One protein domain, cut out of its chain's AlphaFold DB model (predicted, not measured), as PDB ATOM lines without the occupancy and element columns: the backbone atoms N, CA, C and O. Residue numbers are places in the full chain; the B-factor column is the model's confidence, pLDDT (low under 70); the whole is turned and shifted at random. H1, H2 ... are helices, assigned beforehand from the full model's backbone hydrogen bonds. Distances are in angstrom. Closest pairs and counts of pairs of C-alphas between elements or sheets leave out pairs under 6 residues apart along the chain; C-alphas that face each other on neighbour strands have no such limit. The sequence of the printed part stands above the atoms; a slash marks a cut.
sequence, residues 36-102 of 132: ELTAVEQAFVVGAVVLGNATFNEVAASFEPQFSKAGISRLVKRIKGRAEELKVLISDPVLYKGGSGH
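Overview. This is residues 36 to 102 of the 132 residues of an uncharacterized protein of Bimuria novae-zelandiae CBS 107.79 (UniProt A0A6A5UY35). Look first for one long helix, H3, with a second helix, H1, crossing it near its middle almost at a right angle, and a short third helix, H2, packed beside the first turns of H3 and against part of H1. After H3 the backbone turns round and folds back as residues 87 to 102, a stretch of 16 residues with no named element, of which residues 91 to 98 lie on the side of H3 where H1 lies, while the end of the stretch, to residue 102, runs back to the level of H3. The printed part has 67 residues with three named helices, in the order H1, H2, H3, and no named strand; its class is all helix. It is compact, with a radius of gyration of the C-alphas of 11.2 A, and spans 31 by 25 by 17 A.

Arrangement. Begin at H3, residues 69 to 86. With its residues 72 to 79 alone it touches H1, residues 39 to 50; the closest C-alphas are those of Val 46 and Val 76, 5.6 A apart, and the lines are about perpendicular at 87 degrees. With residues 69 to 73 alone H3 touches H2, residues 56 to 61, at a steep tilt of 56 degrees, opposite ways; the closest C-alphas, of Phe 56 and Lys 69, are 5.5 A apart. H1 touches H2 with residues 45 to 49 alone, at a steep tilt of 47 degrees, opposite ways; the closest C-alphas, of Val 45 and Val 59, are 6.6 A apart. The helix packing is mostly crossed, with 0 of these 3 pairs at a shallow tilt. In H1, H2 and H3 every O i to N i+4 pair is within hydrogen-bond range.

Along the chain. Find C-alpha 69 at (110.350, 118.162, 124.314); from there H3 runs 25.8 A to C-alpha 86 at (112.556, 115.806, 149.911). H1 begins at C-alpha 39, at (123.521, 115.709, 136.450), and is 16.1 A long. H2 measures 8.7 A from C-alpha 56 to C-alpha 61.

Size, cuts and confidence. The C-alphas farthest apart, of Pro 65 and Lys 87, are 33.2 A apart. The printed part has no cut; the link from H1 to H2 is tight and that from H2 to H3 is short. Mean pLDDT of the printed part is 89.0, and residues 98 to 102 are under 70.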
ATOM      1  N   GLU A  36     121.716 109.743 127.962       83.88
ATOM      2  CA  GLU A  36     121.109 110.369 129.134       83.88
ATOM      3  C   GLU A  36     121.739 111.747 129.382       83.88
ATOM      4  O   GLU A  36     122.909 111.974 129.062       83.88
ATOM      5  N   LEU A  37     120.950 112.666 129.946       88.38
ATOM      6  CA  LEU A  37     121.452 113.950 130.430       88.38
ATOM      7  C   LEU A  37     122.260 113.714 131.706       88.38
ATOM      8  O   LEU A  37     121.779 113.061 132.636       88.38
ATOM      9  N   THR A  38     123.462 114.274 131.757       89.31
ATOM     10  CA  THR A  38     124.295 114.284 132.963       89.31
ATOM     11  C   THR A  38     123.644 115.119 134.067       89.31
ATOM     12  O   THR A  38     122.784 115.953 133.796       89.31
ATOM     13  N   ALA A  39     124.064 114.941 135.323       89.38
ATOM     14  CA  ALA A  39     123.521 115.709 136.450       89.38
ATOM     15  C   ALA A  39     123.611 117.235 136.233       89.38
ATOM     16  O   ALA A  39     122.678 117.962 136.562       89.38
ATOM     17  N   VAL A  40     124.706 117.703 135.623       91.25
ATOM     18  CA  VAL A  40     124.923 119.123 135.307       91.25
ATOM     19  C   VAL A  40     123.946 119.597 134.233       91.25
ATOM     20  O   VAL A  40     123.304 120.629 134.396       91.25
ATOM     21  N   GLU A  41     123.781 118.825 133.159       92.38
ATOM     22  CA  GLU A  41     122.834 119.165 132.094       92.38
ATOM     23  C   GLU A  41     121.387 119.122 132.597       92.38
ATOM     24  O   GLU A  41     120.586 119.974 132.233       92.38
ATOM     25  N   GLN A  42     121.041 118.181 133.481       92.69
ATOM     26  CA  GLN A  42     119.728 118.145 134.123       92.69
ATOM     27  C   GLN A  42     119.483 119.397 134.973       92.69
ATOM     28  O   GLN A  42     118.413 119.993 134.867       92.69
ATOM     29  N   ALA A  43     120.467 119.817 135.775       93.44
ATOM     30  CA  ALA A  43     120.380 121.041 136.570       93.44
ATOM     31  C   ALA A  43     120.226 122.281 135.684       93.44
ATOM     32  O   ALA A  43     119.379 123.128 135.963       93.44
ATOM     33  N   PHE A  44     120.966 122.349 134.574       94.38
ATOM     34  CA  PHE A  44     120.813 123.410 133.582       94.38
ATOM     35  C   PHE A  44     119.401 123.429 132.988       94.38
ATOM     36  O   PHE A  44     118.749 124.468 133.000       94.38
ATOM     37  N   VAL A  45     118.895 122.283 132.524       94.81
ATOM     38  CA  VAL A  45     117.555 122.165 131.932       94.81
ATOM     39  C   VAL A  45     116.472 122.604 132.916       94.81
ATOM     40  O   VAL A  45     115.590 123.386 132.561       94.81
ATOM     41  N   VAL A  46     116.519 122.108 134.153       94.62
ATOM     42  CA  VAL A  46     115.513 122.444 135.166       94.62
ATOM     43  C   VAL A  46     115.633 123.904 135.588       94.62
ATOM     44  O   VAL A  46     114.613 124.579 135.682       94.62
ATOM     45  N   GLY A  47     116.848 124.415 135.784       94.81
ATOM     46  CA  GLY A  47     117.082 125.824 136.089       94.81
ATOM     47  C   GLY A  47     116.559 126.745 134.987       94.81
ATOM     48  O   GLY A  47     115.796 127.666 135.271       94.81
ATOM     49  N   ALA A  48     116.881 126.451 133.725       95.56
ATOM     50  CA  ALA A  48     116.434 127.230 132.573       95.56
ATOM     51  C   ALA A  48     114.904 127.275 132.466       95.56
ATOM     52  O   ALA A  48     114.335 128.341 132.262       95.56
ATOM     53  N   VAL A  49     114.225 126.140 132.653       96.06
ATOM     54  CA  VAL A  49     112.759 126.084 132.562       96.06
ATOM     55  C   VAL A  49     112.079 126.710 133.781       96.06
ATOM     56  O   VAL A  49     111.078 127.401 133.632       96.06
ATOM     57  N   VAL A  50     112.555 126.422 134.994       94.12
ATOM     58  CA  VAL A  50     111.826 126.763 136.227       94.12
ATOM     59  C   VAL A  50     112.180 128.145 136.759       94.12
ATOM     60  O   VAL A  50     111.301 128.827 137.270       94.12
ATOM     61  N   LEU A  51     113.448 128.543 136.664       92.69
ATOM     62  CA  LEU A  51     113.927 129.842 137.138       92.69
ATOM     63  C   LEU A  51     114.067 130.834 135.981       92.69
ATOM     64  O   LEU A  51     113.797 132.017 136.149       92.69
ATOM     65  N   GLY A  52     114.483 130.347 134.809       92.56
ATOM     66  CA  GLY A  52     114.701 131.163 133.613       92.56
ATOM     67  C   GLY A  52     113.487 131.304 132.690       92.56
ATOM     68  O   GLY A  52     113.583 132.027 131.705       92.56
ATOM     69  N   ASN A  53     112.366 130.627 132.977       93.19
ATOM     70  CA  ASN A  53     111.149 130.610 132.150       93.19
ATOM     71  C   ASN A  53     111.365 130.227 130.668       93.19
ATOM     72  O   ASN A  53     110.533 130.550 129.821       93.19
ATOM     73  N   ALA A  54     112.451 129.520 130.344       95.25
ATOM     74  CA  ALA A  54     112.717 129.052 128.987       95.25
ATOM     75  C   ALA A  54     111.678 128.015 128.544       95.25
ATOM     76  O   ALA A  54     111.217 127.180 129.335       95.25
ATOM     77  N   THR A  55     111.337 128.008 127.254       95.31
ATOM     78  CA  THR A  55     110.393 127.013 126.742       95.31
ATOM     79  C   THR A  55     111.058 125.645 126.594       95.31
ATOM     80  O   THR A  55     112.244 125.512 126.296       95.31
ATOM     81  N   PHE A  56     110.278 124.569 126.734       94.50
ATOM     82  CA  PHE A  56     110.796 123.209 126.523       94.50
ATOM     83  C   PHE A  56     111.378 122.987 125.117       94.50
ATOM     84  O   PHE A  56     112.202 122.094 124.942       94.50
ATOM     85  N   ASN A  57     110.926 123.759 124.124       93.88
ATOM     86  CA  ASN A  57     111.426 123.682 122.755       93.88
ATOM     87  C   ASN A  57     112.792 124.366 122.620       93.88
ATOM     88  O   ASN A  57     113.690 123.783 122.020       93.88
ATOM     89  N   GLU A  58     112.970 125.548 123.216       93.81
ATOM     90  CA  GLU A  58     114.267 126.241 123.258       93.81
ATOM     91  C   GLU A  58     115.327 125.377 123.937       93.81
ATOM     92  O   GLU A  58     116.414 125.174 123.400       93.81
ATOM     93  N   VAL A  59     114.978 124.789 125.084       94.75
ATOM     94  CA  VAL A  59     115.900 123.928 125.831       94.75
ATOM     95  C   VAL A  59     116.155 122.603 125.105       94.75
ATOM     96  O   VAL A  59     117.226 122.034 125.240       94.75
ATOM     97  N   ALA A  60     115.212 122.088 124.313       92.12
ATOM     98  CA  ALA A  60     115.446 120.910 123.468       92.12
ATOM     99  C   ALA A  60     116.448 121.184 122.342       92.12
ATOM    100  O   ALA A  60     117.271 120.321 122.026       92.12
ATOM    101  N   ALA A  61     116.355 122.372 121.746       91.94
ATOM    102  CA  ALA A  61     117.171 122.787 120.616       91.94
ATOM    103  C   ALA A  61     118.615 123.138 121.006       91.94
ATOM    104  O   ALA A  61     119.485 123.108 120.143       91.94
ATOM    105  N   SER A  62     118.887 123.433 122.281       91.94
ATOM    106  CA  SER A  62     120.219 123.829 122.758       91.94
ATOM    107  C   SER A  62     121.207 122.672 122.961       91.94
ATOM    108  O   SER A  62     122.364 122.915 123.298       91.94
ATOM    109  N   PHE A  63     120.782 121.421 122.757       88.75
ATOM    110  CA  PHE A  63     121.638 120.243 122.898       88.75
ATOM    111  C   PHE A  63     121.866 119.532 121.569       88.75
ATOM    112  O   PHE A  63     120.952 119.373 120.760       88.75
ATOM    113  N   GLU A  64     123.069 118.983 121.419       87.12
ATOM    114  CA  GLU A  64     123.415 118.068 120.337       87.12
ATOM    115  C   GLU A  64     123.790 116.684 120.902       87.12
ATOM    116  O   GLU A  64     124.676 116.573 121.761       87.12
ATOM    117  N   PRO A  65     123.126 115.602 120.455       84.62
ATOM    118  CA  PRO A  65     121.902 115.576 119.643       84.62
ATOM    119  C   PRO A  65     120.687 116.141 120.399       84.62
ATOM    120  O   PRO A  65     120.620 116.063 121.626       84.62
ATOM    121  N   GLN A  66     119.703 116.651 119.651       84.75
ATOM    122  CA  GLN A  66     118.504 117.262 120.227       84.75
ATOM    123  C   GLN A  66     117.724 116.283 121.107       84.75
ATOM    124  O   GLN A  66     117.437 115.141 120.727       84.75
ATOM    125  N   PHE A  67     117.328 116.760 122.285       87.88
ATOM    126  CA  PHE A  67     116.439 116.019 123.170       87.88
ATOM    127  C   PHE A  67     114.979 116.261 122.798       87.88
ATOM    128  O   PHE A  67     114.592 117.316 122.311       87.88
ATOM    129  N   SER A  68     114.121 115.278 123.064       89.62
ATOM    130  CA  SER A  68     112.686 115.471 122.844       89.62
ATOM    131  C   SER A  68     112.087 116.422 123.886       89.62
ATOM    132  O   SER A  68     112.328 116.266 125.088       89.62
ATOM    133  N   LYS A  69     111.197 117.321 123.445       93.38
ATOM    134  CA  LYS A  69     110.350 118.162 124.314       93.38
ATOM    135  C   LYS A  69     109.676 117.346 125.423       93.38
ATOM    136  O   LYS A  69     109.662 117.738 126.587       93.38
ATOM    137  N   ALA A  70     109.135 116.179 125.064       91.69
ATOM    138  CA  ALA A  70     108.480 115.276 126.008       91.69
ATOM    139  C   ALA A  70     109.459 114.712 127.053       91.69
ATOM    140  O   ALA A  70     109.099 114.585 128.222       91.69
ATOM    141  N   GLY A  71     110.695 114.394 126.655       89.50
ATOM    142  CA  GLY A  71     111.751 113.956 127.567       89.50
ATOM    143  C   GLY A  71     112.106 115.033 128.589       89.50
ATOM    144  O   GLY A  71     112.126 114.751 129.786       89.50
ATOM    145  N   ILE A  72     112.281 116.272 128.127       93.00
ATOM    146  CA  ILE A  72     112.566 117.428 128.985       93.00
ATOM    147  C   ILE A  72     111.402 117.707 129.942       93.00
ATOM    148  O   ILE A  72     111.607 117.834 131.146       93.00
ATOM    149  N   SER A  73     110.166 117.734 129.441       94.69
ATOM    150  CA  SER A  73     108.982 117.961 130.279       94.69
ATOM    151  C   SER A  73     108.852 116.907 131.389       94.69
ATOM    152  O   SER A  73     108.616 117.244 132.552       94.69
ATOM    153  N   ARG A  74     109.086 115.626 131.066       93.12
ATOM    154  CA  ARG A  74     109.089 114.530 132.052       93.12
ATOM    155  C   ARG A  74     110.219 114.665 133.070       93.12
ATOM    156  O   ARG A  74     109.999 114.351 134.238       93.12
ATOM    157  N   LEU A  75     111.403 115.103 132.642       91.69
ATOM    158  CA  LEU A  75     112.536 115.366 133.532       91.69
ATOM    159  C   LEU A  75     112.186 116.461 134.546       91.69
ATOM    160  O   LEU A  75     112.299 116.231 135.747       91.69
ATOM    161  N   VAL A  76     111.689 117.605 134.068       93.75
ATOM    162  CA  VAL A  76     111.302 118.734 134.926       93.75
ATOM    163  C   VAL A  76     110.209 118.321 135.910       93.75
ATOM    164  O   VAL A  76     110.338 118.580 137.104       93.75
ATOM    165  N   LYS A  77     109.169 117.611 135.448       94.31
ATOM    166  CA  LYS A  77     108.103 117.106 136.328       94.31
ATOM    167  C   LYS A  77     108.651 116.190 137.427       94.31
ATOM    168  O   LYS A  77     108.261 116.324 138.581       94.31
ATOM    169  N   ARG A  78     109.563 115.278 137.077       91.31
ATOM    170  CA  ARG A  78     110.172 114.338 138.030       91.31
ATOM    171  C   ARG A  78     110.998 115.055 139.094       91.31
ATOM    172  O   ARG A  78     110.885 114.723 140.265       91.31
ATOM    173  N   ILE A  79     111.821 116.020 138.690       92.12
ATOM    174  CA  ILE A  79     112.699 116.744 139.617       92.12
ATOM    175  C   ILE A  79     111.893 117.660 140.536       92.12
ATOM    176  O   ILE A  79     112.190 117.707 141.723       92.12
ATOM    177  N   LYS A  80     110.828 118.298 140.031       93.81
ATOM    178  CA  LYS A  80     109.881 119.043 140.877       93.81
ATOM    179  C   LYS A  80     109.230 118.149 141.932       93.81
ATOM    180  O   LYS A  80     109.316 118.467 143.108       93.81
ATOM    181  N   GLY A  81     108.680 116.999 141.529       91.75
ATOM    182  CA  GLY A  81     108.092 116.050 142.481       91.75
ATOM    183  C   GLY A  81     109.100 115.574 143.531       91.75
ATOM    184  O   GLY A  81     108.809 115.581 144.719       91.75
ATOM    185  N   ARG A  82     110.337 115.267 143.122       89.69
ATOM    186  CA  ARG A  82     111.407 114.881 144.055       89.69
ATOM    187  C   ARG A  82     111.793 116.013 145.018       89.69
ATOM    188  O   ARG A  82     112.093 115.743 146.177       89.69
ATOM    189  N   ALA A  83     111.810 117.261 144.550       92.75
ATOM    190  CA  ALA A  83     112.076 118.429 145.388       92.75
ATOM    191  C   ALA A  83     110.988 118.617 146.453       92.75
ATOM    192  O   ALA A  83     111.311 118.871 147.611       92.75
ATOM    193  N   GLU A  84     109.723 118.411 146.081       92.88
ATOM    194  CA  GLU A  84     108.585 118.425 147.005       92.88
ATOM    195  C   GLU A  84     108.673 117.285 148.034       92.88
ATOM    196  O   GLU A  84     108.550 117.531 149.233       92.88
ATOM    197  N   GLU A  85     108.961 116.056 147.590       89.12
ATOM    198  CA  GLU A  85     109.121 114.879 148.459       89.12
ATOM    199  C   GLU A  85     110.242 115.061 149.491       89.12
ATOM    200  O   GLU A  85     110.076 114.732 150.667       89.12
ATOM    201  N   LEU A  86     111.387 115.594 149.058       88.56
ATOM    202  CA  LEU A  86     112.556 115.806 149.911       88.56
ATOM    203  C   LEU A  86     112.516 117.140 150.671       88.56
ATOM    204  O   LEU A  86     113.362 117.356 151.536       88.56
ATOM    205  N   LYS A  87     111.551 118.020 150.370       93.44
ATOM    206  CA  LYS A  87     111.446 119.390 150.903       93.44
ATOM    207  C   LYS A  87     112.738 120.199 150.731       93.44
ATOM    208  O   LYS A  87     113.147 120.934 151.627       93.44
ATOM    209  N   VAL A  88     113.378 120.058 149.572       94.12
ATOM    210  CA  VAL A  88     114.606 120.783 149.212       94.12
ATOM    211  C   VAL A  88     114.352 121.750 148.063       94.12
ATOM    212  O   VAL A  88     113.391 121.615 147.305       94.12
ATOM    213  N   LEU A  89     115.233 122.736 147.914       93.44
ATOM    214  CA  LEU A  89     115.177 123.668 146.793       93.44
ATOM    215  C   LEU A  89     115.550 122.970 145.481       93.44
ATOM    216  O   LEU A  89     116.376 122.063 145.451       93.44
ATOM    217  N   ILE A  90     114.999 123.456 144.366       92.12
ATOM    218  CA  ILE A  90     115.282 122.933 143.016       92.12
ATOM    219  C   ILE A  90     116.768 123.060 142.641       92.12
ATOM    220  O   ILE A  90     117.266 122.307 141.807       92.12
ATOM    221  N   SER A  91     117.490 123.992 143.260       91.06
ATOM    222  CA  SER A  91     118.931 124.182 143.089       91.06
ATOM    223  C   SER A  91     119.792 123.175 143.861       91.06
ATOM    224  O   SER A  91     121.004 123.153 143.655       91.06
ATOM    225  N   ASP A  92     119.209 122.347 144.732       92.19
ATOM    226  CA  ASP A  92     119.968 121.416 145.566       92.19
ATOM    227  C   ASP A  92     120.612 120.296 144.713       92.19
ATOM    228  O   ASP A  92     119.900 119.551 144.023       92.19
ATOM    229  N   PRO A  93     121.949 120.112 144.769       91.00
ATOM    230  CA  PRO A  93     122.649 119.043 144.056       91.00
ATOM    231  C   PRO A  93     122.121 117.628 144.345       91.00
ATOM    232  O   PRO A  93     122.253 116.743 143.493       91.00
ATOM    233  N   VAL A  94     121.517 117.390 145.516       89.56
ATOM    234  CA  VAL A  94     120.938 116.092 145.911       89.56
ATOM    235  C   VAL A  94     119.861 115.625 144.924       89.56
ATOM    236  O   VAL A  94     119.711 114.419 144.702       89.56
ATOM    237  N   LEU A  95     119.164 116.550 144.259       89.19
ATOM    238  CA  LEU A  95     118.133 116.230 143.268       89.19
ATOM    239  C   LEU A  95     118.692 115.592 141.994       89.19
ATOM    240  O   LEU A  95     118.019 114.759 141.378       89.19
ATOM    241  N   TYR A  96     119.923 115.945 141.636       88.88
ATOM    242  CA  TYR A  96     120.579 115.554 140.386       88.88
ATOM    243  C   TYR A  96     121.618 114.445 140.599       88.88
ATOM    244  O   TYR A  96     122.004 113.744 139.660       88.88
ATOM    245  N   LYS A  97     122.057 114.232 141.847       81.31
ATOM    246  CA  LYS A  97     123.000 113.173 142.217       81.31
ATOM    247  C   LYS A  97     122.308 111.799 142.178       81.31
ATOM    248  O   LYS A  97     121.280 111.582 142.820       81.31
ATOM    249  N   GLY A  98     122.879 110.861 141.416       67.50
ATOM    250  CA  GLY A  98     122.448 109.454 141.380       67.50
ATOM    251  C   GLY A  98     121.177 109.149 140.571       67.50
ATOM    252  O   GLY A  98     120.622 108.065 140.715       67.50
ATOM    253  N   GLY A  99     120.704 110.076 139.731       56.06
ATOM    254  CA  GLY A  99     119.438 109.951 138.992       56.06
ATOM    255  C   GLY A  99     119.516 109.334 137.588       56.06
ATOM    256  O   GLY A  99     118.541 109.427 136.844       56.06
ATOM    257  N   SER A 100     120.639 108.733 137.187       52.75
ATOM    258  CA  SER A 100     120.765 108.022 135.903       52.75
ATOM    259  C   SER A 100     120.316 106.572 136.068       52.75
ATOM    260  O   SER A 100     121.118 105.643 136.177       52.75
ATOM    261  N   GLY A 101     119.011 106.385 136.198       52.25
ATOM    262  CA  GLY A 101     118.424 105.062 136.258       52.25
ATOM    263  C   GLY A 101     116.983 105.116 135.810       52.25
ATOM    264  O   GLY A 101     116.099 105.478 136.584       52.25
ATOM    265  N   HIS A 102     116.721 104.683 134.579       53.25
ATOM    266  CA  HIS A 102     115.419 104.148 134.170       53.25
ATOM    267  C   HIS A 102     115.120 102.831 134.925       53.25
ATOM    268  O   HIS A 102     114.832 101.800 134.322       53.25
TER     269      HIS A 102